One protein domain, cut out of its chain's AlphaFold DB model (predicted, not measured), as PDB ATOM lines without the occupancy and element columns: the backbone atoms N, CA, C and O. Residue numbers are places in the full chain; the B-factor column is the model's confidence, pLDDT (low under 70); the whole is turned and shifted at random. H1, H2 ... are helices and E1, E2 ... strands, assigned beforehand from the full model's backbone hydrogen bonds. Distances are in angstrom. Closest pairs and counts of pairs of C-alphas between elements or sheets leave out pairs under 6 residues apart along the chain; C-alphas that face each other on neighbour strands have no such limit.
ATOM      1  N   ILE A  30      50.103  12.049  67.849       93.88
ATOM      2  CA  ILE A  30      50.718  11.876  66.528       93.88
ATOM      3  C   ILE A  30      50.141  10.622  65.877       93.88
ATOM      4  O   ILE A  30      50.402   9.502  66.321       93.88
ATOM      5  N   GLY A  31      49.372  10.809  64.807       93.12
ATOM      6  CA  GLY A  31      48.903   9.713  63.966       93.12
ATOM      7  C   GLY A  31      49.991   9.282  62.985       93.12
ATOM      8  O   GLY A  31      50.356  10.053  62.096       93.12
ATOM      9  N   VAL A  32      50.500   8.056  63.117       93.25
ATOM     10  CA  VAL A  32      51.499   7.484  62.198       93.25
ATOM     11  C   VAL A  32      50.845   6.416  61.328       93.25
ATOM     12  O   VAL A  32      50.290   5.442  61.836       93.25
ATOM     13  N   PHE A  33      50.919   6.599  60.011       87.81
ATOM     14  CA  PHE A  33      50.196   5.793  59.031       87.81
ATOM     15  C   PHE A  33      51.175   5.072  58.105       87.81
ATOM     16  O   PHE A  33      51.806   5.705  57.265       87.81
ATOM     17  N   PHE A  34      51.286   3.750  58.253       88.75
ATOM     18  CA  PHE A  34      52.122   2.892  57.408       88.75
ATOM     19  C   PHE A  34      51.290   2.281  56.285       88.75
ATOM     20  O   PHE A  34      50.372   1.503  56.551       88.75
ATOM     21  N   ASP A  35      51.593   2.626  55.038       83.94
ATOM     22  CA  ASP A  35      50.865   2.089  53.892       83.94
ATOM     23  C   ASP A  35      51.345   0.682  53.481       83.94
ATOM     24  O   ASP A  35      52.415   0.208  53.863       83.94
ATOM     25  N   GLY A  36      50.517  -0.011  52.703       75.19
ATOM     26  CA  GLY A  36      50.792  -1.338  52.167       75.19
ATOM     27  C   GLY A  36      51.832  -1.344  51.044       75.19
ATOM     28  O   GLY A  36      52.098  -0.334  50.395       75.19
ATOM     29  N   THR A  37      52.404  -2.521  50.795       73.38
ATOM     30  CA  THR A  37      53.432  -2.759  49.772       73.38
ATOM     31  C   THR A  37      53.049  -2.173  48.414       73.38
ATOM     32  O   THR A  37      51.974  -2.457  47.887       73.38
ATOM     33  N   GLY A  38      53.959  -1.400  47.824       65.25
ATOM     34  CA  GLY A  38      53.753  -0.808  46.505       65.25
ATOM     35  C   GLY A  38      52.915   0.474  46.477       65.25
ATOM     36  O   GLY A  38      52.695   0.987  45.383       65.25
ATOM     37  N   ASN A  39      52.509   1.033  47.626       69.50
ATOM     38  CA  ASN A  39      51.861   2.350  47.721       69.50
ATOM     39  C   ASN A  39      52.860   3.436  48.154       69.50
ATOM     40  O   ASN A  39      53.450   3.342  49.230       69.50
ATOM     41  N   ASN A  40      53.035   4.473  47.332       68.44
ATOM     42  CA  ASN A  40      53.833   5.662  47.636       68.44
ATOM     43  C   ASN A  40      52.990   6.942  47.494       68.44
ATOM     44  O   ASN A  40      51.908   6.945  46.903       68.44
ATOM     45  N   LYS A  41      53.493   8.072  48.009       60.12
ATOM     46  CA  LYS A  41      52.793   9.363  47.941       60.12
ATOM     47  C   LYS A  41      52.437   9.720  46.500       60.12
ATOM     48  O   LYS A  41      51.397  10.322  46.257       60.12
ATOM     49  N   TYR A  42      53.263   9.311  45.538       55.72
ATOM     50  CA  TYR A  42      53.113   9.643  44.132       55.72
ATOM     51  C   TYR A  42      52.058   8.794  43.413       55.72
ATOM     52  O   TYR A  42      51.206   9.395  42.790       55.72
ATOM     53  N   ASN A  43      52.010   7.464  43.490       56.25
ATOM     54  CA  ASN A  43      51.005   6.642  42.796       56.25
ATOM     55  C   ASN A  43      49.603   6.778  43.412       56.25
ATOM     56  O   ASN A  43      48.603   6.683  42.695       56.25
ATOM     57  N   VAL A  44      49.549   7.116  44.701       52.31
ATOM     58  CA  VAL A  44      48.337   7.478  45.428       52.31
ATOM     59  C   VAL A  44      47.852   8.888  45.025       52.31
ATOM     60  O   VAL A  44      46.696   9.024  44.627       52.31
ATOM     61  N   TYR A  45      48.708   9.932  45.001       51.31
ATOM     62  CA  TYR A  45      48.304  11.300  44.589       51.31
ATOM     63  C   TYR A  45      48.240  11.556  43.070       51.31
ATOM     64  O   TYR A  45      47.455  12.408  42.644       51.31
ATOM     65  N   PHE A  46      48.994  10.850  42.213       44.81
ATOM     66  CA  PHE A  46      49.063  11.111  40.753       44.81
ATOM     67  C   PHE A  46      47.822  10.695  39.971       44.81
ATOM     68  O   PHE A  46      47.821  10.624  38.740       44.81
ATOM     69  N   ASN A  47      46.730  10.461  40.677       43.03
ATOM     70  CA  ASN A  47      45.562   9.837  40.125       43.03
ATOM     71  C   ASN A  47      44.285  10.669  40.294       43.03
ATOM     72  O   ASN A  47      43.176  10.164  40.130       43.03
ATOM     73  N   GLN A  48      44.439  12.000  40.360       43.19
ATOM     74  CA  GLN A  48      43.417  12.903  39.808       43.19
ATOM     75  C   GLN A  48      43.181  12.644  38.304       43.19
ATOM     76  O   GLN A  48      42.052  12.783  37.839       43.19
ATOM     77  N   ARG A  49      44.181  12.116  37.567       41.62
ATOM     78  CA  ARG A  49      43.980  11.483  36.246       41.62
ATOM     79  C   ARG A  49      43.430  10.048  36.313       41.62
ATOM     80  O   ARG A  49      42.823   9.616  35.336       41.62
ATOM     81  N   ALA A  50      43.536   9.308  37.424       41.38
ATOM     82  CA  ALA A  50      42.829   8.027  37.563       41.38
ATOM     83  C   ALA A  50      41.373   8.123  37.967       41.38
ATOM     84  O   ALA A  50      40.707   7.108  37.848       41.38
ATOM     85  N   LYS A  51      40.781   9.277  38.286       41.41
ATOM     86  CA  LYS A  51      39.309   9.337  38.184       41.41
ATOM     87  C   LYS A  51      38.836   8.929  36.771       41.41
ATOM     88  O   LYS A  51      37.789   8.301  36.635       41.41
ATOM     89  N   GLU A  52      39.662   9.142  35.739       42.97
ATOM     90  CA  GLU A  52      39.459   8.600  34.387       42.97
ATOM     91  C   GLU A  52      40.069   7.197  34.175       42.97
ATOM     92  O   GLU A  52      39.520   6.398  33.417       42.97
ATOM     93  N   GLN A  53      41.172   6.843  34.847       41.88
ATOM     94  CA  GLN A  53      41.787   5.501  34.757       41.88
ATOM     95  C   GLN A  53      41.133   4.422  35.642       41.88
ATOM     96  O   GLN A  53      41.303   3.238  35.366       41.88
ATOM     97  N   PHE A  54      40.301   4.772  36.621       42.72
ATOM     98  CA  PHE A  54      39.432   3.839  37.347       42.72
ATOM     99  C   PHE A  54      38.389   3.229  36.398       42.72
ATOM    100  O   PHE A  54      37.976   2.089  36.592       42.72
ATOM    101  N   LYS A  55      38.050   3.916  35.291       46.88
ATOM    102  CA  LYS A  55      37.349   3.312  34.140       46.88
ATOM    103  C   LYS A  55      38.248   2.433  33.249       46.88
ATOM    104  O   LYS A  55      37.716   1.671  32.453       46.88
ATOM    105  N   LYS A  56      39.580   2.527  33.349       50.88
ATOM    106  CA  LYS A  56      40.575   1.777  32.546       50.88
ATOM    107  C   LYS A  56      41.129   0.519  33.235       50.88
ATOM    108  O   LYS A  56      41.786  -0.282  32.572       50.88
ATOM    109  N   GLY A  57      40.869   0.321  34.529       54.56
ATOM    110  CA  GLY A  57      41.354  -0.845  35.283       54.56
ATOM    111  C   GLY A  57      40.565  -2.131  35.043       54.56
ATOM    112  O   GLY A  57      41.081  -3.214  35.289       54.56
ATOM    113  N   TYR A  58      39.337  -2.025  34.531       60.50
ATOM    114  CA  TYR A  58      38.478  -3.167  34.244       60.50
ATOM    115  C   TYR A  58      37.932  -3.081  32.821       60.50
ATOM    116  O   TYR A  58      37.286  -2.104  32.445       60.50
ATOM    117  N   GLU A  59      38.169  -4.117  32.027       68.12
ATOM    118  CA  GLU A  59      37.614  -4.253  30.686       68.12
ATOM    119  C   GLU A  59      36.288  -5.021  30.736       68.12
ATOM    120  O   GLU A  59      36.152  -6.057  31.401       68.12
ATOM    121  N   ALA A  60      35.280  -4.485  30.045       77.88
ATOM    122  CA  ALA A  60      33.988  -5.140  29.919       77.88
ATOM    123  C   ALA A  60      34.100  -6.323  28.950       77.88
ATOM    124  O   ALA A  60      34.670  -6.197  27.867       77.88
ATOM    125  N   TYR A  61      33.512  -7.458  29.314       80.75
ATOM    126  CA  TYR A  61      33.355  -8.607  28.430       80.75
ATOM    127  C   TYR A  61      31.945  -9.176  28.551       80.75
ATOM    128  O   TYR A  61      31.255  -8.973  29.551       80.75
ATOM    129  N   ILE A  62      31.510  -9.873  27.507       86.06
ATOM    130  CA  ILE A  62      30.235 -10.579  27.496       86.06
ATOM    131  C   ILE A  62      30.511 -12.034  27.862       86.06
ATOM    132  O   ILE A  62      31.381 -12.673  27.267       86.06
ATOM    133  N   ASP A  63      29.823 -12.542  28.880       84.00
ATOM    134  CA  ASP A  63      29.920 -13.954  29.232       84.00
ATOM    135  C   ASP A  63      29.155 -14.839  28.233       84.00
ATOM    136  O   ASP A  63      28.407 -14.370  27.376       84.00
ATOM    137  N   LYS A  64      29.316 -16.161  28.343       85.94
ATOM    138  CA  LYS A  64      28.643 -17.131  27.458       85.94
ATOM    139  C   LYS A  64      27.106 -17.076  27.535       85.94
ATOM    140  O   LYS A  64      26.443 -17.701  26.717       85.94
ATOM    141  N   LYS A  65      26.548 -16.369  28.524       88.69
ATOM    142  CA  LYS A  65      25.112 -16.178  28.757       88.69
ATOM    143  C   LYS A  65      24.631 -14.794  28.298       88.69
ATOM    144  O   LYS A  65      23.485 -14.443  28.563       88.69
ATOM    145  N   GLY A  66      25.482 -14.008  27.633       86.50
ATOM    146  CA  GLY A  66      25.145 -12.673  27.141       86.50
ATOM    147  C   GLY A  66      25.190 -11.572  28.206       86.50
ATOM    148  O   GLY A  66      24.782 -10.446  27.928       86.50
ATOM    149  N   GLN A  67      25.671 -11.852  29.420       83.75
ATOM    150  CA  GLN A  67      25.708 -10.871  30.504       83.75
ATOM    151  C   GLN A  67      26.994 -10.047  30.453       83.75
ATOM    152  O   GLN A  67      28.092 -10.579  30.262       83.75
ATOM    153  N   LYS A  68      26.867  -8.738  30.683       81.75
ATOM    154  CA  LYS A  68      28.012  -7.831  30.790       81.75
ATOM    155  C   LYS A  68      28.730  -8.055  32.124       81.75
ATOM    156  O   LYS A  68      28.161  -7.830  33.189       81.75
ATOM    157  N   LYS A  69      29.987  -8.484  32.053       79.06
ATOM    158  CA  LYS A  69      30.895  -8.721  33.182       79.06
ATOM    159  C   LYS A  69      32.139  -7.845  33.028       79.06
ATOM    160  O   LYS A  69      32.399  -7.298  31.959       79.06
ATOM    161  N   TYR A  70      32.915  -7.720  34.097       75.12
ATOM    162  CA  TYR A  70      34.129  -6.906  34.134       75.12
ATOM    163  C   TYR A  70      35.295  -7.766  34.614       75.12
ATOM    164  O   TYR A  70      35.135  -8.548  35.551       75.12
ATOM    165  N   LYS A  71      36.450  -7.656  33.957       67.50
ATOM    166  CA  LYS A  71      37.706  -8.292  34.386       67.50
ATOM    167  C   LYS A  71      38.809  -7.243  34.465       67.50
ATOM    168  O   LYS A  71      38.740  -6.284  33.700       67.50
ATOM    169  N   PRO A  72      39.799  -7.403  35.353       63.53
ATOM    170  CA  PRO A  72      40.939  -6.500  35.386       63.53
ATOM    171  C   PRO A  72      41.634  -6.472  34.015       63.53
ATOM    172  O   PRO A  72      41.825  -7.516  33.386       63.53
ATOM    173  N   SER A  73      41.951  -5.275  33.522       63.38
ATOM    174  CA  SER A  73      42.653  -5.085  32.252       63.38
ATOM    175  C   SER A  73      44.092  -5.610  32.348       63.38
ATOM    176  O   SER A  73      44.678  -5.694  33.431       63.38
ATOM    177  N   ARG A  74      44.683  -6.019  31.216       52.94
ATOM    178  CA  ARG A  74      46.076  -6.502  31.192       52.94
ATOM    179  C   ARG A  74      47.014  -5.427  31.760       52.94
ATOM    180  O   ARG A  74      47.104  -4.335  31.207       52.94
ATOM    181  N   GLY A  75      47.719  -5.761  32.842       52.97
ATOM    182  CA  GLY A  75      48.625  -4.849  33.547       52.97
ATOM    183  C   GLY A  75      47.974  -4.035  34.669       52.97
ATOM    184  O   GLY A  75      48.556  -3.025  35.065       52.97
ATOM    185  N   TYR A  76      46.786  -4.438  35.137       50.03
ATOM    186  CA  TYR A  76      46.200  -4.011  36.407       50.03
ATOM    187  C   TYR A  76      46.832  -4.806  37.557       50.03
ATOM    188  O   TYR A  76      46.611  -6.011  37.686       50.03
ATOM    189  N   ASP A  77      47.636  -4.132  38.369       55.41
ATOM    190  CA  ASP A  77      48.265  -4.641  39.585       55.41
ATOM    191  C   ASP A  77      47.944  -3.700  40.760       55.41
ATOM    192  O   ASP A  77      47.428  -2.594  40.575       55.41
ATOM    193  N   SER A  78      48.218  -4.140  41.990       50.38
ATOM    194  CA  SER A  78      48.021  -3.317  43.195       50.38
ATOM    195  C   SER A  78      48.814  -2.004  43.148       50.38
ATOM    196  O   SER A  78      48.378  -1.022  43.737       50.38
ATOM    197  N   TYR A  79      49.904  -1.955  42.376       46.72
ATOM    198  CA  TYR A  79      50.733  -0.768  42.140       46.72
ATOM    199  C   TYR A  79      50.027   0.349  41.360       46.72
ATOM    200  O   TYR A  79      50.386   1.520  41.499       46.72
ATOM    201  N   LYS A  80      49.026   0.001  40.541       50.19
ATOM    202  CA  LYS A  80      48.142   0.944  39.833       50.19
ATOM    203  C   LYS A  80      46.767   1.070  40.480       50.19
ATOM    204  O   LYS A  80      45.872   1.699  39.902       50.19
ATOM    205  N   SER A  81      46.565   0.436  41.633       53.69
ATOM    206  CA  SER A  81      45.335   0.596  42.394       53.69
ATOM    207  C   SER A  81      45.278   2.001  43.006       53.69
ATOM    208  O   SER A  81      46.295   2.680  43.126       53.69
ATOM    209  N   GLY A  82      44.069   2.504  43.261       58.91
ATOM    210  CA  GLY A  82      43.911   3.839  43.839       58.91
ATOM    211  C   GLY A  82      44.271   3.888  45.320       58.91
ATOM    212  O   GLY A  82      44.886   2.973  45.854       58.91
ATOM    213  N   TYR A  83      43.853   4.965  45.985       66.56
ATOM    214  CA  TYR A  83      44.145   5.212  47.396       66.56
ATOM    215  C   TYR A  83      43.875   3.987  48.282       66.56
ATOM    216  O   TYR A  83      42.771   3.435  48.273       66.56
ATOM    217  N   SER A  84      44.877   3.586  49.068       74.38
ATOM    218  CA  SER A  84      44.698   2.592  50.121       74.38
ATOM    219  C   SER A  84      43.810   3.151  51.233       74.38
ATOM    220  O   SER A  84      43.699   4.366  51.415       74.38
ATOM    221  N   ASN A  85      43.221   2.272  52.042       80.19
ATOM    222  CA  ASN A  85      42.479   2.719  53.222       80.19
ATOM    223  C   ASN A  85      43.370   3.533  54.174       80.19
ATOM    224  O   ASN A  85      42.884   4.469  54.797       80.19
ATOM    225  N   VAL A  86      44.667   3.221  54.256       83.00
ATOM    226  CA  VAL A  86      45.619   3.954  55.099       83.00
ATOM    227  C   VAL A  86      45.843   5.371  54.574       83.00
ATOM    228  O   VAL A  86      45.800   6.316  55.356       83.00
ATOM    229  N   ALA A  87      46.010   5.540  53.261       79.88
ATOM    230  CA  ALA A  87      46.134   6.857  52.646       79.88
ATOM    231  C   ALA A  87      44.856   7.695  52.815       79.88
ATOM    232  O   ALA A  87      44.930   8.885  53.110       79.88
ATOM    233  N   ILE A  88      43.681   7.068  52.683       78.88
ATOM    234  CA  ILE A  88      42.388   7.726  52.921       78.88
ATOM    235  C   ILE A  88      42.273   8.171  54.385       78.88
ATOM    236  O   ILE A  88      41.860   9.297  54.649       78.88
ATOM    237  N   LEU A  89      42.661   7.313  55.331       83.56
ATOM    238  CA  LEU A  89      42.648   7.638  56.756       83.56
ATOM    239  C   LEU A  89      43.609   8.778  57.090       83.56
ATOM    240  O   LEU A  89      43.226   9.672  57.837       83.56
ATOM    241  N   TRP A  90      44.817   8.780  56.525       85.56
ATOM    242  CA  TRP A  90      45.769   9.873  56.710       85.56
ATOM    243  C   TRP A  90      45.225  11.197  56.158       85.56
ATOM    244  O   TRP A  90      45.304  12.222  56.834       85.56
ATOM    245  N   GLU A  91      44.613  11.192  54.970       80.38
ATOM    246  CA  GLU A  91      43.999  12.393  54.383       80.38
ATOM    247  C   GLU A  91      42.877  12.936  55.281       80.38
ATOM    248  O   GLU A  91      42.861  14.124  55.600       80.38
ATOM    249  N   MET A  92      41.989  12.051  55.748       82.44
ATOM    250  CA  MET A  92      40.840  12.392  56.598       82.44
ATOM    251  C   MET A  92      41.199  12.652  58.066       82.44
ATOM    252  O   MET A  92      40.326  13.064  58.829       82.44
ATOM    253  N   TYR A  93      42.441  12.397  58.483       85.50
ATOM    254  CA  TYR A  93      42.846  12.587  59.870       85.50
ATOM    255  C   TYR A  93      42.788  14.069  60.240       85.50
ATOM    256  O   TYR A  93      43.463  14.901  59.623       85.50
ATOM    257  N   ASP A  94      41.963  14.371  61.241       87.88
ATOM    258  CA  ASP A  94      41.676  15.726  61.688       87.88
ATOM    259  C   ASP A  94      42.880  16.316  62.431       87.88
ATOM    260  O   ASP A  94      43.265  15.838  63.496       87.88
ATOM    261  N   THR A  95      43.484  17.351  61.856       88.56
ATOM    262  CA  THR A  95      44.580  18.126  62.459       88.56
ATOM    263  C   THR A  95      44.109  19.503  62.931       88.56
ATOM    264  O   THR A  95      44.925  20.369  63.229       88.56
ATOM    265  N   SER A  96      42.793  19.751  62.958       89.19
ATOM    266  CA  SER A  96      42.226  20.959  63.573       89.19
ATOM    267  C   SER A  96      42.177  20.863  65.101       89.19
ATOM    268  O   SER A  96      42.068  21.882  65.786       89.19
ATOM    269  N   ILE A  97      42.301  19.646  65.639       88.50
ATOM    270  CA  ILE A  97      42.400  19.380  67.072       88.50
ATOM    271  C   ILE A  97      43.760  19.906  67.578       88.50
ATOM    272  O   ILE A  97      44.796  19.586  66.989       88.50
ATOM    273  N   PRO A  98      43.796  20.716  68.656       91.19
ATOM    274  CA  PRO A  98      45.046  21.229  69.207       91.19
ATOM    275  C   PRO A  98      46.037  20.110  69.530       91.19
ATOM    276  O   PRO A  98      45.667  19.112  70.145       91.19
ATOM    277  N   TYR A  99      47.302  20.314  69.153       90.56
ATOM    278  CA  TYR A  99      48.404  19.379  69.410       90.56
ATOM    279  C   TYR A  99      48.237  17.998  68.750       90.56
ATOM    280  O   TYR A  99      48.862  17.026  69.183       90.56
ATOM    281  N   GLN A 100      47.425  17.915  67.692       93.62
ATOM    282  CA  GLN A 100      47.247  16.712  66.890       93.62
ATOM    283  C   GLN A 100      47.914  16.856  65.520       93.62
ATOM    284  O   GLN A 100      47.552  17.714  64.719       93.62
ATOM    285  N   GLU A 101      48.870  15.976  65.243       92.19
ATOM    286  CA  GLU A 101      49.665  15.970  64.013       92.19
ATOM    287  C   GLU A 101      49.595  14.602  63.322       92.19
ATOM    288  O   GLU A 101      49.207  13.593  63.923       92.19
ATOM    289  N   LYS A 102      49.983  14.547  62.042       91.81
ATOM    290  CA  LYS A 102      49.958  13.310  61.248       91.81
ATOM    291  C   LYS A 102      51.206  13.099  60.405       91.81
ATOM    292  O   LYS A 102      51.736  14.030  59.809       91.81
ATOM    293  N   VAL A 103      51.617  11.840  60.282       89.94
ATOM    294  CA  VAL A 103      52.763  11.401  59.479       89.94
ATOM    295  C   VAL A 103      52.356  10.206  58.623       89.94
ATOM    296  O   VAL A 103      51.794   9.237  59.130       89.94
ATOM    297  N   TYR A 104      52.649  10.269  57.325       86.19
ATOM    298  CA  TYR A 104      52.439   9.169  56.384       86.19
ATOM    299  C   TYR A 104      53.774   8.540  56.006       86.19
ATOM    300  O   TYR A 104      54.735   9.250  55.711       86.19
ATOM    301  N   ILE A 105      53.814   7.212  56.005       84.69
ATOM    302  CA  ILE A 105      54.985   6.406  55.687       84.69
ATOM    303  C   ILE A 105      54.614   5.496  54.521       84.69
ATOM    304  O   ILE A 105      53.651   4.730  54.589       84.69
ATOM    305  N   GLU A 106      55.391   5.601  53.447       80.69
ATOM    306  CA  GLU A 106      55.196   4.811  52.235       80.69
ATOM    307  C   GLU A 106      55.402   3.321  52.508       80.69
ATOM    308  O   GLU A 106      56.228   2.921  53.334       80.69
TER     309      GLU A 106
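This is residues 30 to 106 of the 144 residues of an uncharacterized protein of Prevotella oris F0302 (UniProt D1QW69). A long, loose rod has a small head at one end, where the parallel strand pair E1 and E4 has the helix H3 packed on it, and the antiparallel hairpin E2 and E3 at the other end. Between these ends the short helices H1 and H2 and the unnamed residues 73 to 84 make a thin waist. The printed part has 77 residues with three named helices and four named strands, in the order E1 H1 H2 E2 E3 H3 E4, and under half of its residues, 38, are in named elements, a mixed class of helices and strands. The whole is only just loose, close to extended, with a radius of gyration of the C-alphas of 16.9 A and spans of 59 by 21 by 19 A.

Find C-alpha 30 at (50.718, 11.876, 66.528); from there E1, residues 30 to 34, runs 12.9 A. Its neighbour E4, residues 100 to 105, runs 17.1 A and ends at C-alpha 105, at (54.985, 6.406, 55.687). Look next at H3, residues 85 to 92, 10.4 A long. H1 is residues 41 to 45, 5.9 A, and H2 is residues 50 to 53, 3.9 A. For the far end, find C-alpha 62 at (30.235, -10.579, 27.496), where E2, residues 58 to 62, ends after 13.0 A; E3, residues 68 to 72, runs 13.8 A.

Begin with E1 and E4, which are parallel at 17 degrees; N 31 and O 101 are 2.9 A apart and N 103 and O 31 are 2.8 A apart, within hydrogen-bond range. The closest C-alphas of H3 and E1 are those of Phe 33 and Val 86, 6.3 A apart. The closest of H3 and E4 are those of Trp 90 and Tyr 104, 6.7 A apart. H1 is close to H3 but not clearly touching, with the C-alphas of Val 44 and Ala 87 7.6 A apart. H2 is apart from H1 and from H3. Farther on, E2 and E3 form a hairpin, antiparallel at 144 degrees, with N 59 and O 71 2.8 A apart and N 61 and O 69 2.9 A apart, within hydrogen-bond range. Both strands are apart from E1 and E4. In H1 and H3 every O i to N i+4 pair is within hydrogen-bond range; H2, four residues, is too short for such a pair, and its one O i to N i+3 pair is within range.

The two C-alphas farthest apart, those of Lys 64 and Pro 98, are 59.0 A apart. The printed part, residues 30 to 106, has no cut. The link from E3 to H3, 12 residues, is long. Look at the B-factor column for the model's confidence: the mean pLDDT of the printed part is 70.7, and residues 38 to 59 and 71 to 83 are under 70.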